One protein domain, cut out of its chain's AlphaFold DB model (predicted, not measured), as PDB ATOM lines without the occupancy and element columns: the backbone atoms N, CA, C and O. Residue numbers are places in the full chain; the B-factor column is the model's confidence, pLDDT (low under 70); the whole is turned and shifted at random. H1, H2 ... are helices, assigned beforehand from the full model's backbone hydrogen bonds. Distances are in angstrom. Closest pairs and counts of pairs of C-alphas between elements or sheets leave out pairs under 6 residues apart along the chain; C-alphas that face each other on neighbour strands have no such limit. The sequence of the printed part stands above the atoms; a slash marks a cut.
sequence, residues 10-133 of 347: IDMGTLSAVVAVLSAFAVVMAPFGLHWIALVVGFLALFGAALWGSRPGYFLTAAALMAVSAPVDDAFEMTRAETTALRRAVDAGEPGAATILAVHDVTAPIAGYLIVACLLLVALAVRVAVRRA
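AT A GLANCE: This is residues 10 to 133 of the 347 residues of the protein "TRAP-type mannitol/chloroaromatic compound transport system permease small subunit" of Tepidamorphus gemmatus (UniProt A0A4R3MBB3). H6, the longest helix, joins H1, H2 and H3 in an up-and-down bundle, each helix running against the one before it in the chain, with H1 and H6 on opposite sides of the H2 and H3 pair. A small helical hairpin of H4 and H5 sticks out beyond one end of the bundle and lengthens the whole into a rod. The printed part has 124 residues with six named helices, H1 to H6 in chain order, and no named strand; the class is all helix. It is only just loose, close to compact, with a radius of gyration of the C-alphas of 16.8 A, and spans 56 by 26 by 16 A.

IN THESE COORDINATES: H6, residues 111 to 131, is 30.2 A long and ends at C-alpha 131 (35.913, 11.801, 94.885). H1, residues 12 to 29, begins at C-alpha 12 (39.027, 3.097, 110.442) and is 25.4 A long; H2, residues 34 to 52, is 26.8 A. H3, residues 58 to 72, is 20.8 A, H4, residues 80 to 91, 16.6 A, and H5, residues 97 to 107, 15.3 A.

HOW THE PARTS SIT: H6 touches H3 at a shallow tilt of 9 degrees, opposite ways, closest at the C-alphas of Leu 119 and Ala 67, 5.8 A. With residues 121 to 129 alone it touches residues 43 to 51 of H2, closest at Ala 129 and Ala 50, C-alphas 4.3 A apart. H1 and H2 form a hairpin, closest at the C-alphas of Gly 13 and Ala 49, 4.1 A; H1 and H6 are apart. H4 and H5 touch at a steep tilt of 44 degrees, closest at the C-alphas of Val 90 and Ala 97, 5.3 A. H5 and H6 meet only through their link. Every O i to N i+4 pair is within hydrogen-bond range in H2, H4, H5 and H6; H1 has 13 of 14 and H3 9 of 11.

THE WHOLE: The C-alphas farthest apart, those of Ala 92 and Ala 133, are 56.9 A apart. The printed part has no cut, and no link is long. Mean pLDDT of the printed part is 83.1; it is under 70 at residue 10, residues 30 to 33 and residues 70 to 80.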
ATOM      1  N   ILE A  10      44.737   3.143 114.900       61.88
ATOM      2  CA  ILE A  10      43.898   2.479 113.893       61.88
ATOM      3  C   ILE A  10      42.880   3.463 113.316       61.88
ATOM      4  O   ILE A  10      41.758   3.595 113.791       61.88
ATOM      5  N   ASP A  11      43.290   4.160 112.258       85.75
ATOM      6  CA  ASP A  11      42.348   4.832 111.369       85.75
ATOM      7  C   ASP A  11      41.398   3.780 110.759       85.75
ATOM      8  O   ASP A  11      41.844   2.773 110.201       85.75
ATOM      9  N   MET A  12      40.088   4.011 110.884       86.31
ATOM     10  CA  MET A  12      39.027   3.097 110.442       86.31
ATOM     11  C   MET A  12      39.139   2.770 108.944       86.31
ATOM     12  O   MET A  12      38.872   1.636 108.531       86.31
ATOM     13  N   GLY A  13      39.589   3.732 108.128       87.00
ATOM     14  CA  GLY A  13      39.848   3.513 106.704       87.00
ATOM     15  C   GLY A  13      41.017   2.556 106.468       87.00
ATOM     16  O   GLY A  13      40.922   1.631 105.662       87.00
ATOM     17  N   THR A  14      42.106   2.734 107.215       88.69
ATOM     18  CA  THR A  14      43.289   1.861 107.162       88.69
ATOM     19  C   THR A  14      42.977   0.441 107.640       88.69
ATOM     20  O   THR A  14      43.377  -0.519 106.984       88.69
ATOM     21  N   LEU A  15      42.207   0.285 108.723       90.75
ATOM     22  CA  LEU A  15      41.753  -1.030 109.189       90.75
ATOM     23  C   LEU A  15      40.951  -1.758 108.113       90.75
ATOM     24  O   LEU A  15      41.205  -2.924 107.830       90.75
ATOM     25  N   SER A  16      40.019  -1.046 107.482       91.94
ATOM     26  CA  SER A  16      39.183  -1.600 106.419       91.94
ATOM     27  C   SER A  16      40.025  -2.040 105.217       91.94
ATOM     28  O   SER A  16      39.802  -3.108 104.659       91.94
ATOM     29  N   ALA A  17      41.064  -1.282 104.861       90.75
ATOM     30  CA  ALA A  17      41.984  -1.688 103.805       90.75
ATOM     31  C   ALA A  17      42.778  -2.952 104.177       90.75
ATOM     32  O   ALA A  17      42.923  -3.844 103.348       90.75
ATOM     33  N   VAL A  18      43.242  -3.075 105.426       90.81
ATOM     34  CA  VAL A  18      43.918  -4.295 105.906       90.81
ATOM     35  C   VAL A  18      42.974  -5.496 105.868       90.81
ATOM     36  O   VAL A  18      43.365  -6.560 105.393       90.81
ATOM     37  N   VAL A  19      41.719  -5.330 106.295       92.88
ATOM     38  CA  VAL A  19      40.703  -6.389 106.202       92.88
ATOM     39  C   VAL A  19      40.468  -6.793 104.747       92.88
ATOM     40  O   VAL A  19      40.384  -7.985 104.465       92.88
ATOM     41  N   ALA A  20      40.429  -5.842 103.812       92.25
ATOM     42  CA  ALA A  20      40.308  -6.138 102.386       92.25
ATOM     43  C   ALA A  20      41.522  -6.915 101.844       92.25
ATOM     44  O   ALA A  20      41.340  -7.883 101.114       92.25
ATOM     45  N   VAL A  21      42.748  -6.561 102.249       89.88
ATOM     46  CA  VAL A  21      43.972  -7.306 101.893       89.88
ATOM     47  C   VAL A  21      43.924  -8.745 102.418       89.88
ATOM     48  O   VAL A  21      44.178  -9.686 101.667       89.88
ATOM     49  N   LEU A  22      43.569  -8.931 103.692       88.75
ATOM     50  CA  LEU A  22      43.439 -10.260 104.299       88.75
ATOM     51  C   LEU A  22      42.326 -11.077 103.636       88.75
ATOM     52  O   LEU A  22      42.477 -12.276 103.428       88.75
ATOM     53  N   SER A  23      41.230 -10.417 103.265       88.69
ATOM     54  CA  SER A  23      40.117 -11.043 102.557       88.69
ATOM     55  C   SER A  23      40.513 -11.466 101.145       88.69
ATOM     56  O   SER A  23      40.185 -12.575 100.749       88.69
ATOM     57  N   ALA A  24      41.280 -10.651 100.412       86.88
ATOM     58  CA  ALA A  24      41.809 -11.016  99.097       86.88
ATOM     59  C   ALA A  24      42.690 -12.274  99.165       86.88
ATOM     60  O   ALA A  24      42.599 -13.144  98.304       86.88
ATOM     61  N   PHE A  25      43.504 -12.404 100.217       83.06
ATOM     62  CA  PHE A  25      44.266 -13.625 100.477       83.06
ATOM     63  C   PHE A  25      43.355 -14.810 100.826       83.06
ATOM     64  O   PHE A  25      43.538 -15.908 100.305       83.06
ATOM     65  N   ALA A  26      42.344 -14.589 101.670       83.56
ATOM     66  CA  ALA A  26      41.380 -15.619 102.042       83.56
ATOM     67  C   ALA A  26      40.533 -16.098 100.853       83.56
ATOM     68  O   ALA A  26      40.206 -17.272 100.815       83.56
ATOM     69  N   VAL A  27      40.225 -15.254  99.862       81.62
ATOM     70  CA  VAL A  27      39.544 -15.686  98.624       81.62
ATOM     71  C   VAL A  27      40.333 -16.790  97.918       81.62
ATOM     72  O   VAL A  27      39.736 -17.750  97.455       81.62
ATOM     73  N   VAL A  28      41.664 -16.685  97.894       73.50
ATOM     74  CA  VAL A  28      42.534 -17.660  97.219       73.50
ATOM     75  C   VAL A  28      42.784 -18.905  98.077       73.50
ATOM     76  O   VAL A  28      42.942 -19.994  97.546       73.50
ATOM     77  N   MET A  29      42.839 -18.760  99.405       70.69
ATOM     78  CA  MET A  29      43.240 -19.850 100.313       70.69
ATOM     79  C   MET A  29      42.073 -20.564 101.001       70.69
ATOM     80  O   MET A  29      42.284 -21.580 101.666       70.69
ATOM     81  N   ALA A  30      40.863 -20.005 100.954       69.50
ATOM     82  CA  ALA A  30      39.736 -20.548 101.696       69.50
ATOM     83  C   ALA A  30      39.240 -21.868 101.085       69.50
ATOM     84  O   ALA A  30      39.210 -22.013  99.864       69.50
ATOM     85  N   PRO A  31      38.763 -22.808 101.922       67.06
ATOM     86  CA  PRO A  31      38.064 -23.990 101.439       67.06
ATOM     87  C   PRO A  31      36.862 -23.615 100.566       67.06
ATOM     88  O   PRO A  31      36.244 -22.559 100.744       67.06
ATOM     89  N   PHE A  32      36.490 -24.531  99.675       64.25
ATOM     90  CA  PHE A  32      35.373 -24.364  98.750       64.25
ATOM     91  C   PHE A  32      34.095 -23.909  99.486       64.25
ATOM     92  O   PHE A  32      33.680 -24.519 100.475       64.25
ATOM     93  N   GLY A  33      33.491 -22.804  99.041       66.25
ATOM     94  CA  GLY A  33      32.327 -22.161  99.665       66.25
ATOM     95  C   GLY A  33      32.647 -20.972 100.587       66.25
ATOM     96  O   GLY A  33      31.897 -19.995 100.590       66.25
ATOM     97  N   LEU A  34      33.778 -20.975 101.305       73.94
ATOM     98  CA  LEU A  34      34.178 -19.865 102.194       73.94
ATOM     99  C   LEU A  34      34.781 -18.671 101.434       73.94
ATOM    100  O   LEU A  34      34.669 -17.533 101.894       73.94
ATOM    101  N   HIS A  35      35.342 -18.909 100.249       77.81
ATOM    102  CA  HIS A  35      35.825 -17.872  99.329       77.81
ATOM    103  C   HIS A  35      34.787 -16.779  99.004       77.81
ATOM    104  O   HIS A  35      35.136 -15.602  98.984       77.81
ATOM    105  N   TRP A  36      33.493 -17.107  98.875       79.38
ATOM    106  CA  TRP A  36      32.425 -16.127  98.629       79.38
ATOM    107  C   TRP A  36      32.242 -15.161  99.793       79.38
ATOM    108  O   TRP A  36      32.045 -13.963  99.593       79.38
ATOM    109  N   ILE A  37      32.333 -15.675 101.022       86.00
ATOM    110  CA  ILE A  37      32.250 -14.855 102.232       86.00
ATOM    111  C   ILE A  37      33.455 -13.918 102.275       86.00
ATOM    112  O   ILE A  37      33.284 -12.717 102.486       86.00
ATOM    113  N   ALA A  38      34.655 -14.440 102.008       87.44
ATOM    114  CA  ALA A  38      35.867 -13.632 101.922       87.44
ATOM    115  C   ALA A  38      35.752 -12.548 100.837       87.44
ATOM    116  O   ALA A  38      36.107 -11.399 101.085       87.44
ATOM    117  N   LEU A  39      35.176 -12.862  99.675       87.69
ATOM    118  CA  LEU A  39      34.973 -11.908  98.587       87.69
ATOM    119  C   LEU A  39      34.031 -10.766  99.003       87.69
ATOM    120  O   LEU A  39      34.365  -9.592  98.836       87.69
ATOM    121  N   VAL A  40      32.880 -11.096  99.597       90.69
ATOM    122  CA  VAL A  40      31.901 -10.105 100.073       90.69
ATOM    123  C   VAL A  40      32.501  -9.226 101.168       90.69
ATOM    124  O   VAL A  40      32.428  -7.999 101.078       90.69
ATOM    125  N   VAL A  41      33.135  -9.833 102.176       93.06
ATOM    126  CA  VAL A  41      33.812  -9.100 103.257       93.06
ATOM    127  C   VAL A  41      34.909  -8.201 102.688       93.06
ATOM    128  O   VAL A  41      34.993  -7.032 103.061       93.06
ATOM    129  N   GLY A  42      35.690  -8.704 101.731       92.25
ATOM    130  CA  GLY A  42      36.757  -7.962 101.071       92.25
ATOM    131  C   GLY A  42      36.254  -6.725 100.335       92.25
ATOM    132  O   GLY A  42      36.806  -5.641 100.518       92.25
ATOM    133  N   PHE A  43      35.168  -6.842  99.566       94.25
ATOM    134  CA  PHE A  43      34.577  -5.688  98.882       94.25
ATOM    135  C   PHE A  43      33.944  -4.690  99.854       94.25
ATOM    136  O   PHE A  43      34.170  -3.489  99.707       94.25
ATOM    137  N   LEU A  44      33.213  -5.148 100.875       95.38
ATOM    138  CA  LEU A  44      32.668  -4.257 101.908       95.38
ATOM    139  C   LEU A  44      33.782  -3.467 102.607       95.38
ATOM    140  O   LEU A  44      33.676  -2.251 102.778       95.38
ATOM    141  N   ALA A  45      34.878  -4.143 102.943       95.00
ATOM    142  CA  ALA A  45      36.047  -3.533 103.554       95.00
ATOM    143  C   ALA A  45      36.771  -2.568 102.590       95.00
ATOM    144  O   ALA A  45      37.170  -1.474 102.994       95.00
ATOM    145  N   LEU A  46      36.861  -2.895 101.296       94.94
ATOM    146  CA  LEU A  46      37.422  -2.004 100.275       94.94
ATOM    147  C   LEU A  46      36.599  -0.713 100.128       94.94
ATOM    148  O   LEU A  46      37.164   0.383 100.060       94.94
ATOM    149  N   PHE A  47      35.267  -0.816 100.124       95.19
ATOM    150  CA  PHE A  47      34.384   0.355 100.125       95.19
ATOM    151  C   PHE A  47      34.492   1.153 101.427       95.19
ATOM    152  O   PHE A  47      34.526   2.383 101.375       95.19
ATOM    153  N   GLY A  48      34.621   0.486 102.577       92.50
ATOM    154  CA  GLY A  48      34.921   1.135 103.855       92.50
ATOM    155  C   GLY A  48      36.206   1.966 103.789       92.50
ATOM    156  O   GLY A  48      36.201   3.156 104.116       92.50
ATOM    157  N   ALA A  49      37.285   1.390 103.253       92.56
ATOM    158  CA  ALA A  49      38.556   2.086 103.045       92.56
ATOM    159  C   ALA A  49      38.426   3.298 102.103       92.56
ATOM    160  O   ALA A  49      39.036   4.345 102.341       92.56
ATOM    161  N   ALA A  50      37.602   3.188 101.055       91.50
ATOM    162  CA  ALA A  50      37.322   4.287 100.133       91.50
ATOM    163  C   ALA A  50      36.511   5.425 100.780       91.50
ATOM    164  O   ALA A  50      36.776   6.597 100.502       91.50
ATOM    165  N   LEU A  51      35.523   5.090 101.618       91.62
ATOM    166  CA  LEU A  51      34.581   6.039 102.223       91.62
ATOM    167  C   LEU A  51      35.167   6.795 103.416       91.62
ATOM    168  O   LEU A  51      34.954   8.008 103.519       91.62
ATOM    169  N   TRP A  52      35.867   6.081 104.300       90.19
ATOM    170  CA  TRP A  52      36.511   6.654 105.487       90.19
ATOM    171  C   TRP A  52      37.883   7.251 105.179       90.19
ATOM    172  O   TRP A  52      38.326   8.138 105.897       90.19
ATOM    173  N   GLY A  53      38.501   6.833 104.070       86.00
ATOM    174  CA  GLY A  53      39.813   7.296 103.643       86.00
ATOM    175  C   GLY A  53      40.926   6.608 104.425       86.00
ATOM    176  O   GLY A  53      41.178   6.941 105.570       86.00
ATOM    177  N   SER A  54      41.612   5.657 103.796       87.75
ATOM    178  CA  SER A  54      42.796   5.031 104.387       87.75
ATOM    179  C   SER A  54      44.041   5.911 104.289       87.75
ATOM    180  O   SER A  54      44.143   6.800 103.437       87.75
ATOM    181  N   ARG A  55      45.056   5.556 105.080       86.75
ATOM    182  CA  ARG A  55      46.430   6.018 104.874       86.75
ATOM    183  C   ARG A  55      46.946   5.647 103.473       86.75
ATOM    184  O   ARG A  55      46.563   4.591 102.956       86.75
ATOM    185  N   PRO A  56      47.851   6.461 102.896       85.94
ATOM    186  CA  PRO A  56      48.461   6.164 101.608       85.94
ATOM    187  C   PRO A  56      49.134   4.788 101.589       85.94
ATOM    188  O   PRO A  56      49.816   4.410 102.542       85.94
ATOM    189  N   GLY A  57      48.941   4.051 100.500       83.75
ATOM    190  CA  GLY A  57      49.510   2.733 100.228       83.75
ATOM    191  C   GLY A  57      48.531   1.603 100.523       83.75
ATOM    192  O   GLY A  57      48.531   0.594  99.823       83.75
ATOM    193  N   TYR A  58      47.658   1.765 101.517       87.88
ATOM    194  CA  TYR A  58      46.758   0.699 101.951       87.88
ATOM    195  C   TYR A  58      45.600   0.482 100.977       87.88
ATOM    196  O   TYR A  58      45.306  -0.661 100.626       87.88
ATOM    197  N   PHE A  59      44.959   1.558 100.511       92.19
ATOM    198  CA  PHE A  59      43.808   1.438  99.620       92.19
ATOM    199  C   PHE A  59      44.208   0.880  98.260       92.19
ATOM    200  O   PHE A  59      43.543  -0.024  97.761       92.19
ATOM    201  N   LEU A  60      45.298   1.379  97.667       88.94
ATOM    202  CA  LEU A  60      45.742   0.884  96.365       88.94
ATOM    203  C   LEU A  60      46.206  -0.577  96.440       88.94
ATOM    204  O   LEU A  60      45.900  -1.344  95.532       88.94
ATOM    205  N   THR A  61      46.868  -0.979  97.533       88.12
ATOM    206  CA  THR A  61      47.210  -2.393  97.773       88.12
ATOM    207  C   THR A  61      45.948  -3.245  97.862       88.12
ATOM    208  O   THR A  61      45.831  -4.234  97.145       88.12
ATOM    209  N   ALA A  62      44.978  -2.846  98.690       91.19
ATOM    210  CA  ALA A  62      43.712  -3.558  98.834       91.19
ATOM    211  C   ALA A  62      42.958  -3.670  97.502       91.19
ATOM    212  O   ALA A  62      42.501  -4.751  97.142       91.19
ATOM    213  N   ALA A  63      42.870  -2.575  96.744       90.38
ATOM    214  CA  ALA A  63      42.215  -2.540  95.442       90.38
ATOM    215  C   ALA A  63      42.913  -3.452  94.423       90.38
ATOM    216  O   ALA A  63      42.238  -4.201  93.720       90.38
ATOM    217  N   ALA A  64      44.249  -3.414  94.358       87.06
ATOM    218  CA  ALA A  64      45.027  -4.251  93.450       87.06
ATOM    219  C   ALA A  64      44.879  -5.741  93.785       87.06
ATOM    220  O   ALA A  64      44.634  -6.545  92.890       87.06
ATOM    221  N   LEU A  65      44.965  -6.107  95.068       88.31
ATOM    222  CA  LEU A  65      44.808  -7.498  95.492       88.31
ATOM    223  C   LEU A  65      43.383  -8.003  95.276       88.31
ATOM    224  O   LEU A  65      43.223  -9.098  94.753       88.31
ATOM    225  N   MET A  66      42.359  -7.206  95.590       89.62
ATOM    226  CA  MET A  66      40.959  -7.576  95.341       89.62
ATOM    227  C   MET A  66      40.633  -7.691  93.845       89.62
ATOM    228  O   MET A  66      39.824  -8.530  93.454       89.62
ATOM    229  N   ALA A  67      41.255  -6.865  92.996       85.19
ATOM    230  CA  ALA A  67      41.085  -6.955  91.545       85.19
ATOM    231  C   ALA A  67      41.653  -8.258  90.968       85.19
ATOM    232  O   ALA A  67      41.161  -8.728  89.947       85.19
ATOM    233  N   VAL A  68      42.679  -8.822  91.614       77.31
ATOM    234  CA  VAL A  68      43.358 -10.048  91.180       77.31
ATOM    235  C   VAL A  68      42.798 -11.288  91.876       77.31
ATOM    236  O   VAL A  68      42.714 -12.333  91.246       77.31
ATOM    237  N   SER A  69      42.360 -11.198  93.134       76.81
ATOM    238  CA  SER A  69      41.893 -12.365  93.890       76.81
ATOM    239  C   SER A  69      40.636 -12.996  93.296       76.81
ATOM    240  O   SER A  69      40.519 -14.213  93.307       76.81
ATOM    241  N   ALA A  70      39.718 -12.193  92.746       68.69
ATOM    242  CA  ALA A  70      38.501 -12.709  92.119       68.69
ATOM    243  C   ALA A  70      38.773 -13.500  90.816       68.69
ATOM    244  O   ALA A  70      38.222 -14.585  90.683       68.69
ATOM    245  N   PRO A  71      39.627 -13.032  89.881       66.00
ATOM    246  CA  PRO A  71      40.074 -13.842  88.741       66.00
ATOM    247  C   PRO A  71      40.904 -15.089  89.084       66.00
ATOM    248  O   PRO A  71      40.983 -15.986  88.261       66.00
ATOM    249  N   VAL A  72      41.589 -15.124  90.233       62.91
ATOM    250  CA  VAL A  72      42.449 -16.262  90.639       62.91
ATOM    251  C   VAL A  72      41.653 -17.386  91.313       62.91
ATOM    252  O   VAL A  72      42.175 -18.484  91.461       62.91
ATOM    253  N   ASP A  73      40.419 -17.131  91.748       65.31
ATOM    254  CA  ASP A  73      39.612 -18.113  92.475       65.31
ATOM    255  C   ASP A  73      39.235 -19.307  91.575       65.31
ATOM    256  O   ASP A  73      38.538 -19.157  90.567       65.31
ATOM    257  N   ASP A  74      39.672 -20.507  91.974       55.50
ATOM    258  CA  ASP A  74      39.436 -21.782  91.279       55.50
ATOM    259  C   ASP A  74      37.936 -22.081  91.080       55.50
ATOM    260  O   ASP A  74      37.560 -22.862  90.199       55.50
ATOM    261  N   ALA A  75      37.051 -21.412  91.834       51.97
ATOM    262  CA  ALA A  75      35.600 -21.420  91.615       51.97
ATOM    263  C   ALA A  75      35.182 -21.040  90.183       51.97
ATOM    264  O   ALA A  75      34.088 -21.413  89.737       51.97
ATOM    265  N   PHE A  76      36.032 -20.277  89.488       53.50
ATOM    266  CA  PHE A  76      35.774 -19.718  88.166       53.50
ATOM    267  C   PHE A  76      36.520 -20.430  87.030       53.50
ATOM    268  O   PHE A  76      36.151 -20.231  85.873       53.50
ATOM    269  N   GLU A  77      37.514 -21.276  87.331       57.16
ATOM    270  CA  GLU A  77      38.468 -21.777  86.329       57.16
ATOM    271  C   GLU A  77      38.841 -23.267  86.480       57.16
ATOM    272  O   GLU A  77      39.993 -23.642  86.289       57.16
ATOM    273  N   MET A  78      37.888 -24.173  86.744       65.94
ATOM    274  CA  MET A  78      38.191 -25.601  86.533       65.94
ATOM    275  C   MET A  78      38.372 -25.888  85.036       65.94
ATOM    276  O   MET A  78      37.475 -25.657  84.216       65.94
ATOM    277  N   THR A  79      39.514 -26.459  84.663       66.75
ATOM    278  CA  THR A  79      39.756 -26.905  83.288       66.75
ATOM    279  C   THR A  79      38.841 -28.069  82.897       66.75
ATOM    280  O   THR A  79      38.304 -28.812  83.726       66.75
ATOM    281  N   ARG A  80      38.691 -28.301  81.584       69.12
ATOM    282  CA  ARG A  80      37.945 -29.462  81.056       69.12
ATOM    283  C   ARG A  80      38.474 -30.801  81.588       69.12
ATOM    284  O   ARG A  80      37.711 -31.751  81.734       69.12
ATOM    285  N   ALA A  81      39.773 -30.885  81.865       71.31
ATOM    286  CA  ALA A  81      40.387 -32.081  82.431       71.31
ATOM    287  C   ALA A  81      39.970 -32.293  83.896       71.31
ATOM    288  O   ALA A  81      39.564 -33.396  84.256       71.31
ATOM    289  N   GLU A  82      39.998 -31.236  84.710       75.31
ATOM    290  CA  GLU A  82      39.631 -31.275  86.132       75.31
ATOM    291  C   GLU A  82      38.141 -31.539  86.331       75.31
ATOM    292  O   GLU A  82      37.769 -32.376  87.145       75.31
ATOM    293  N   THR A  83      37.279 -30.912  85.530       77.31
ATOM    294  CA  THR A  83      35.833 -31.194  85.543       77.31
ATOM    295  C   THR A  83      35.526 -32.639  85.149       77.31
ATOM    296  O   THR A  83      34.658 -33.273  85.747       77.31
ATOM    297  N   THR A  84      36.260 -33.202  84.186       82.00
ATOM    298  CA  THR A  84      36.120 -34.619  83.809       82.00
ATOM    299  C   THR A  84      36.615 -35.546  84.922       82.00
ATOM    300  O   THR A  84      35.977 -36.560  85.198       82.00
ATOM    301  N   ALA A  85      37.729 -35.213  85.578       83.00
ATOM    302  CA  ALA A  85      38.234 -35.965  86.725       83.00
ATOM    303  C   ALA A  85      37.259 -35.911  87.913       83.00
ATOM    304  O   ALA A  85      36.972 -36.945  88.510       83.00
ATOM    305  N   LEU A  86      36.680 -34.740  88.190       83.12
ATOM    306  CA  LEU A  86      35.694 -34.553  89.249       83.12
ATOM    307  C   LEU A  86      34.407 -35.337  88.967       83.12
ATOM    308  O   LEU A  86      33.896 -35.995  89.863       83.12
ATOM    309  N   ARG A  87      33.921 -35.349  87.717       85.44
ATOM    310  CA  ARG A  87      32.778 -36.191  87.310       85.44
ATOM    311  C   ARG A  87      33.045 -37.674  87.579       85.44
ATOM    312  O   ARG A  87      32.201 -38.338  88.163       85.44
ATOM    313  N   ARG A  88      34.249 -38.168  87.267       87.25
ATOM    314  CA  ARG A  88      34.645 -39.551  87.602       87.25
ATOM    315  C   ARG A  88      34.695 -39.802  89.111       87.25
ATOM    316  O   ARG A  88      34.334 -40.890  89.541       87.25
ATOM    317  N   ALA A  89      35.128 -38.825  89.908       86.50
ATOM    318  CA  ALA A  89      35.131 -38.931  91.369       86.50
ATOM    319  C   ALA A  89      33.705 -38.962  91.951       86.50
ATOM    320  O   ALA A  89      33.437 -39.714  92.887       86.50
ATOM    321  N   VAL A  90      32.767 -38.213  91.356       88.62
ATOM    322  CA  VAL A  90      31.330 -38.309  91.671       88.62
ATOM    323  C   VAL A  90      30.796 -39.701  91.347       88.62
ATOM    324  O   VAL A  90      30.151 -40.310  92.198       88.62
ATOM    325  N   ASP A  91      31.111 -40.226  90.161       89.94
ATOM    326  CA  ASP A  91      30.698 -41.573  89.746       89.94
ATOM    327  C   ASP A  91      31.298 -42.667  90.653       89.94
ATOM    328  O   ASP A  91      30.668 -43.698  90.888       89.94
ATOM    329  N   ALA A  92      32.492 -42.432  91.209       90.25
ATOM    330  CA  ALA A  92      33.150 -43.304  92.184       90.25
ATOM    331  C   ALA A  92      32.584 -43.183  93.615       90.25
ATOM    332  O   ALA A  92      32.994 -43.936  94.499       90.25
ATOM    333  N   GLY A  93      31.641 -42.265  93.855       88.31
ATOM    334  CA  GLY A  93      31.013 -42.055  95.158       88.31
ATOM    335  C   GLY A  93      31.886 -41.309  96.168       88.31
ATOM    336  O   GLY A  93      31.664 -41.455  97.372       88.31
ATOM    337  N   GLU A  94      32.874 -40.525  95.720       86.62
ATOM    338  CA  GLU A  94      33.727 -39.778  96.646       86.62
ATOM    339  C   GLU A  94      32.941 -38.693  97.410       86.62
ATOM    340  O   GLU A  94      32.218 -37.882  96.810       86.62
ATOM    341  N   PRO A  95      33.077 -38.635  98.747       79.94
ATOM    342  CA  PRO A  95      32.364 -37.665  99.563       79.94
ATOM    343  C   PRO A  95      32.821 -36.236  99.237       79.94
ATOM    344  O   PRO A  95      34.006 -35.925  99.237       79.94
ATOM    345  N   GLY A  96      31.862 -35.344  98.977       75.56
ATOM    346  CA  GLY A  96      32.119 -33.932  98.663       75.56
ATOM    347  C   GLY A  96      32.301 -33.627  97.173       75.56
ATOM    348  O   GLY A  96      32.004 -32.504  96.766       75.56
ATOM    349  N   ALA A  97      32.658 -34.612  96.337       81.12
ATOM    350  CA  ALA A  97      32.817 -34.414  94.892       81.12
ATOM    351  C   ALA A  97      31.511 -33.943  94.225       81.12
ATOM    352  O   ALA A  97      31.524 -33.042  93.386       81.12
ATOM    353  N   ALA A  98      30.368 -34.497  94.653       81.56
ATOM    354  CA  ALA A  98      29.052 -34.125  94.126       81.56
ATOM    355  C   ALA A  98      28.686 -32.672  94.465       81.56
ATOM    356  O   ALA A  98      28.139 -31.957  93.629       81.56
ATOM    357  N   THR A  99      29.034 -32.218  95.672       80.00
ATOM    358  CA  THR A  99      28.805 -30.838  96.115       80.00
ATOM    359  C   THR A  99      29.670 -29.858  95.328       80.00
ATOM    360  O   THR A  99      29.169 -28.831  94.877       80.00
ATOM    361  N   ILE A 100      30.951 -30.184  95.121       78.00
ATOM    362  CA  ILE A 100      31.879 -29.349  94.344       78.00
ATOM    363  C   ILE A 100      31.397 -29.239  92.893       78.00
ATOM    364  O   ILE A 100      31.333 -28.135  92.354       78.00
ATOM    365  N   LEU A 101      30.983 -30.356  92.284       81.31
ATOM    366  CA  LEU A 101      30.485 -30.370  90.907       81.31
ATOM    367  C   LEU A 101      29.182 -29.573  90.762       81.31
ATOM    368  O   LEU A 101      29.045 -28.804  89.816       81.31
ATOM    369  N   ALA A 102      28.252 -29.705  91.713       81.38
ATOM    370  CA  ALA A 102      26.992 -28.964  91.700       81.38
ATOM    371  C   ALA A 102      27.208 -27.447  91.803       81.38
ATOM    372  O   ALA A 102      26.546 -26.679  91.109       81.38
ATOM    373  N   VAL A 103      28.143 -27.005  92.648       78.00
ATOM    374  CA  VAL A 103      28.499 -25.584  92.744       78.00
ATOM    375  C   VAL A 103      29.182 -25.117  91.459       78.00
ATOM    376  O   VAL A 103      28.790 -24.080  90.931       78.00
ATOM    377  N   HIS A 104      30.133 -25.887  90.919       78.00
ATOM    378  CA  HIS A 104      30.812 -25.546  89.667       78.00
ATOM    379  C   HIS A 104      29.839 -25.418  88.486       78.00
ATOM    380  O   HIS A 104      29.899 -24.438  87.750       78.00
ATOM    381  N   ASP A 105      28.905 -26.359  88.319       80.50
ATOM    382  CA  ASP A 105      27.923 -26.322  87.226       80.50
ATOM    383  C   ASP A 105      27.012 -25.073  87.314       80.50
ATOM    384  O   ASP A 105      26.563 -24.557  86.288       80.50
ATOM    385  N   VAL A 106      26.778 -24.539  88.522       80.56
ATOM    386  CA  VAL A 106      26.038 -23.283  88.740       80.56
ATOM    387  C   VAL A 106      26.914 -22.047  88.508       80.56
ATOM    388  O   VAL A 106      26.434 -21.058  87.949       80.56
ATOM    389  N   THR A 107      28.182 -22.066  88.928       75.50
ATOM    390  CA  THR A 107      29.071 -20.890  88.878       75.50
ATOM    391  C   THR A 107      29.751 -20.706  87.526       75.50
ATOM    392  O   THR A 107      29.895 -19.568  87.077       75.50
ATOM    393  N   ALA A 108      30.113 -21.785  86.833       77.12
ATOM    394  CA  ALA A 108      30.781 -21.759  85.532       77.12
ATOM    395  C   ALA A 108      30.101 -20.855  84.479       77.12
ATOM    396  O   ALA A 108      30.803 -20.049  83.862       77.12
ATOM    397  N   PRO A 109      28.764 -20.888  84.269       82.19
ATOM    398  CA  PRO A 109      28.123 -20.019  83.277       82.19
ATOM    399  C   PRO A 109      28.138 -18.533  83.664       82.19
ATOM    400  O   PRO A 109      28.023 -17.673  82.789       82.19
ATOM    401  N   ILE A 110      28.271 -18.216  84.957       82.81
ATOM    402  CA  ILE A 110      28.259 -16.840  85.474       82.81
ATOM    403  C   ILE A 110      29.649 -16.301  85.831       82.81
ATOM    404  O   ILE A 110      29.789 -15.101  86.073       82.81
ATOM    405  N   ALA A 111      30.676 -17.150  85.809       77.12
ATOM    406  CA  ALA A 111      32.046 -16.846  86.209       77.12
ATOM    407  C   ALA A 111      32.606 -15.586  85.534       77.12
ATOM    408  O   ALA A 111      33.032 -14.645  86.205       77.12
ATOM    409  N   GLY A 112      32.511 -15.514  84.203       77.88
ATOM    410  CA  GLY A 112      32.990 -14.357  83.443       77.88
ATOM    411  C   GLY A 112      32.281 -13.053  83.830       77.88
ATOM    412  O   GLY A 112      32.925 -12.013  83.970       77.88
ATOM    413  N   TYR A 113      30.968 -13.100  84.072       84.75
ATOM    414  CA  TYR A 113      30.207 -11.923  84.505       84.75
ATOM    415  C   TYR A 113      30.579 -11.490  85.924       84.75
ATOM    416  O   TYR A 113      30.628 -10.291  86.200       84.75
ATOM    417  N   LEU A 114      30.872 -12.441  86.811       81.44
ATOM    418  CA  LEU A 114      31.301 -12.161  88.178       81.44
ATOM    419  C   LEU A 114      32.689 -11.521  88.222       81.44
ATOM    420  O   LEU A 114      32.866 -10.537  88.936       81.44
ATOM    421  N   ILE A 115      33.634 -11.984  87.400       82.69
ATOM    422  CA  ILE A 115      34.946 -11.335  87.257       82.69
ATOM    423  C   ILE A 115      34.772  -9.881  86.804       82.69
ATOM    424  O   ILE A 115      35.320  -8.963  87.420       82.69
ATOM    425  N   VAL A 116      33.957  -9.647  85.770       86.31
ATOM    426  CA  VAL A 116      33.659  -8.287  85.296       86.31
ATOM    427  C   VAL A 116      33.002  -7.454  86.401       86.31
ATOM    428  O   VAL A 116      33.396  -6.307  86.612       86.31
ATOM    429  N   ALA A 117      32.052  -8.015  87.152       88.62
ATOM    430  CA  ALA A 117      31.409  -7.332  88.272       88.62
ATOM    431  C   ALA A 117      32.413  -6.950  89.372       88.62
ATOM    432  O   ALA A 117      32.402  -5.809  89.836       88.62
ATOM    433  N   CYS A 118      33.329  -7.847  89.741       88.62
ATOM    434  CA  CYS A 118      34.403  -7.582  90.699       88.62
ATOM    435  C   CYS A 118      35.311  -6.435  90.231       88.62
ATOM    436  O   CYS A 118      35.572  -5.504  90.996       88.62
ATOM    437  N   LEU A 119      35.730  -6.435  88.962       88.50
ATOM    438  CA  LEU A 119      36.533  -5.347  88.391       88.50
ATOM    439  C   LEU A 119      35.774  -4.010  88.387       88.50
ATOM    440  O   LEU A 119      36.350  -2.969  88.715       88.50
ATOM    441  N   LEU A 120      34.473  -4.028  88.081       91.44
ATOM    442  CA  LEU A 120      33.617  -2.841  88.155       91.44
ATOM    443  C   LEU A 120      33.459  -2.331  89.593       91.44
ATOM    444  O   LEU A 120      33.475  -1.117  89.806       91.44
ATOM    445  N   LEU A 121      33.350  -3.221  90.582       92.88
ATOM    446  CA  LEU A 121      33.300  -2.857  92.000       92.88
ATOM    447  C   LEU A 121      34.614  -2.227  92.467       92.88
ATOM    448  O   LEU A 121      34.575  -1.196  93.140       92.88
ATOM    449  N   VAL A 122      35.767  -2.772  92.063       91.75
ATOM    450  CA  VAL A 122      37.069  -2.137  92.331       91.75
ATOM    451  C   VAL A 122      37.132  -0.756  91.677       91.75
ATOM    452  O   VAL A 122      37.470   0.223  92.345       91.75
ATOM    453  N   ALA A 123      36.748  -0.634  90.403       91.38
ATOM    454  CA  ALA A 123      36.735   0.649  89.699       91.38
ATOM    455  C   ALA A 123      35.802   1.674  90.374       91.38
ATOM    456  O   ALA A 123      36.141   2.857  90.489       91.38
ATOM    457  N   LEU A 124      34.647   1.228  90.874       94.25
ATOM    458  CA  LEU A 124      33.714   2.059  91.627       94.25
ATOM    459  C   LEU A 124      34.309   2.491  92.974       94.25
ATOM    460  O   LEU A 124      34.243   3.678  93.301       94.25
ATOM    461  N   ALA A 125      34.934   1.580  93.723       92.81
ATOM    462  CA  ALA A 125      35.613   1.903  94.976       92.81
ATOM    463  C   ALA A 125      36.739   2.925  94.752       92.81
ATOM    464  O   ALA A 125      36.835   3.912  95.483       92.81
ATOM    465  N   VAL A 126      37.533   2.761  93.687       91.31
ATOM    466  CA  VAL A 126      38.564   3.727  93.273       91.31
ATOM    467  C   VAL A 126      37.940   5.088  92.962       91.31
ATOM    468  O   VAL A 126      38.411   6.116  93.454       91.31
ATOM    469  N   ARG A 127      36.835   5.118  92.209       92.06
ATOM    470  CA  ARG A 127      36.110   6.359  91.896       92.06
ATOM    471  C   ARG A 127      35.578   7.054  93.152       92.06
ATOM    472  O   ARG A 127      35.626   8.283  93.226       92.06
ATOM    473  N   VAL A 128      35.080   6.299  94.132       92.38
ATOM    474  CA  VAL A 128      34.641   6.830  95.435       92.38
ATOM    475  C   VAL A 128      35.826   7.411  96.204       92.38
ATOM    476  O   VAL A 128      35.756   8.563  96.635       92.38
ATOM    477  N   ALA A 129      36.930   6.668  96.305       89.25
ATOM    478  CA  ALA A 129      38.135   7.096  97.011       89.25
ATOM    479  C   ALA A 129      38.734   8.382  96.421       89.25
ATOM    480  O   ALA A 129      39.195   9.244  97.171       89.25
ATOM    481  N   VAL A 130      38.697   8.525  95.092       87.75
ATOM    482  CA  VAL A 130      39.125   9.730  94.366       87.75
ATOM    483  C   VAL A 130      38.212  10.919  94.649       87.75
ATOM    484  O   VAL A 130      38.703  12.013  94.910       87.75
ATOM    485  N   ARG A 131      36.888  10.726  94.620       89.12
ATOM    486  CA  ARG A 131      35.913  11.801  94.885       89.12
ATOM    487  C   ARG A 131      35.963  12.317  96.320       89.12
ATOM    488  O   ARG A 131      35.619  13.467  96.558       89.12
ATOM    489  N   ARG A 132      36.352  11.459  97.262       87.38
ATOM    490  CA  ARG A 132      36.493  11.780  98.689       87.38
ATOM    491  C   ARG A 132      37.864  12.365  99.047       87.38
ATOM    492  O   ARG A 132      38.049  12.775 100.186       87.38
ATOM    493  N   ALA A 133      38.825  12.378  98.120       86.38
ATOM    494  CA  ALA A 133      40.179  12.846  98.397       86.38
ATOM    495  C   ALA A 133      40.206  14.375  98.603       86.38
ATOM    496  O   ALA A 133      39.851  15.098  97.669       86.38
TER     497      ALA A 133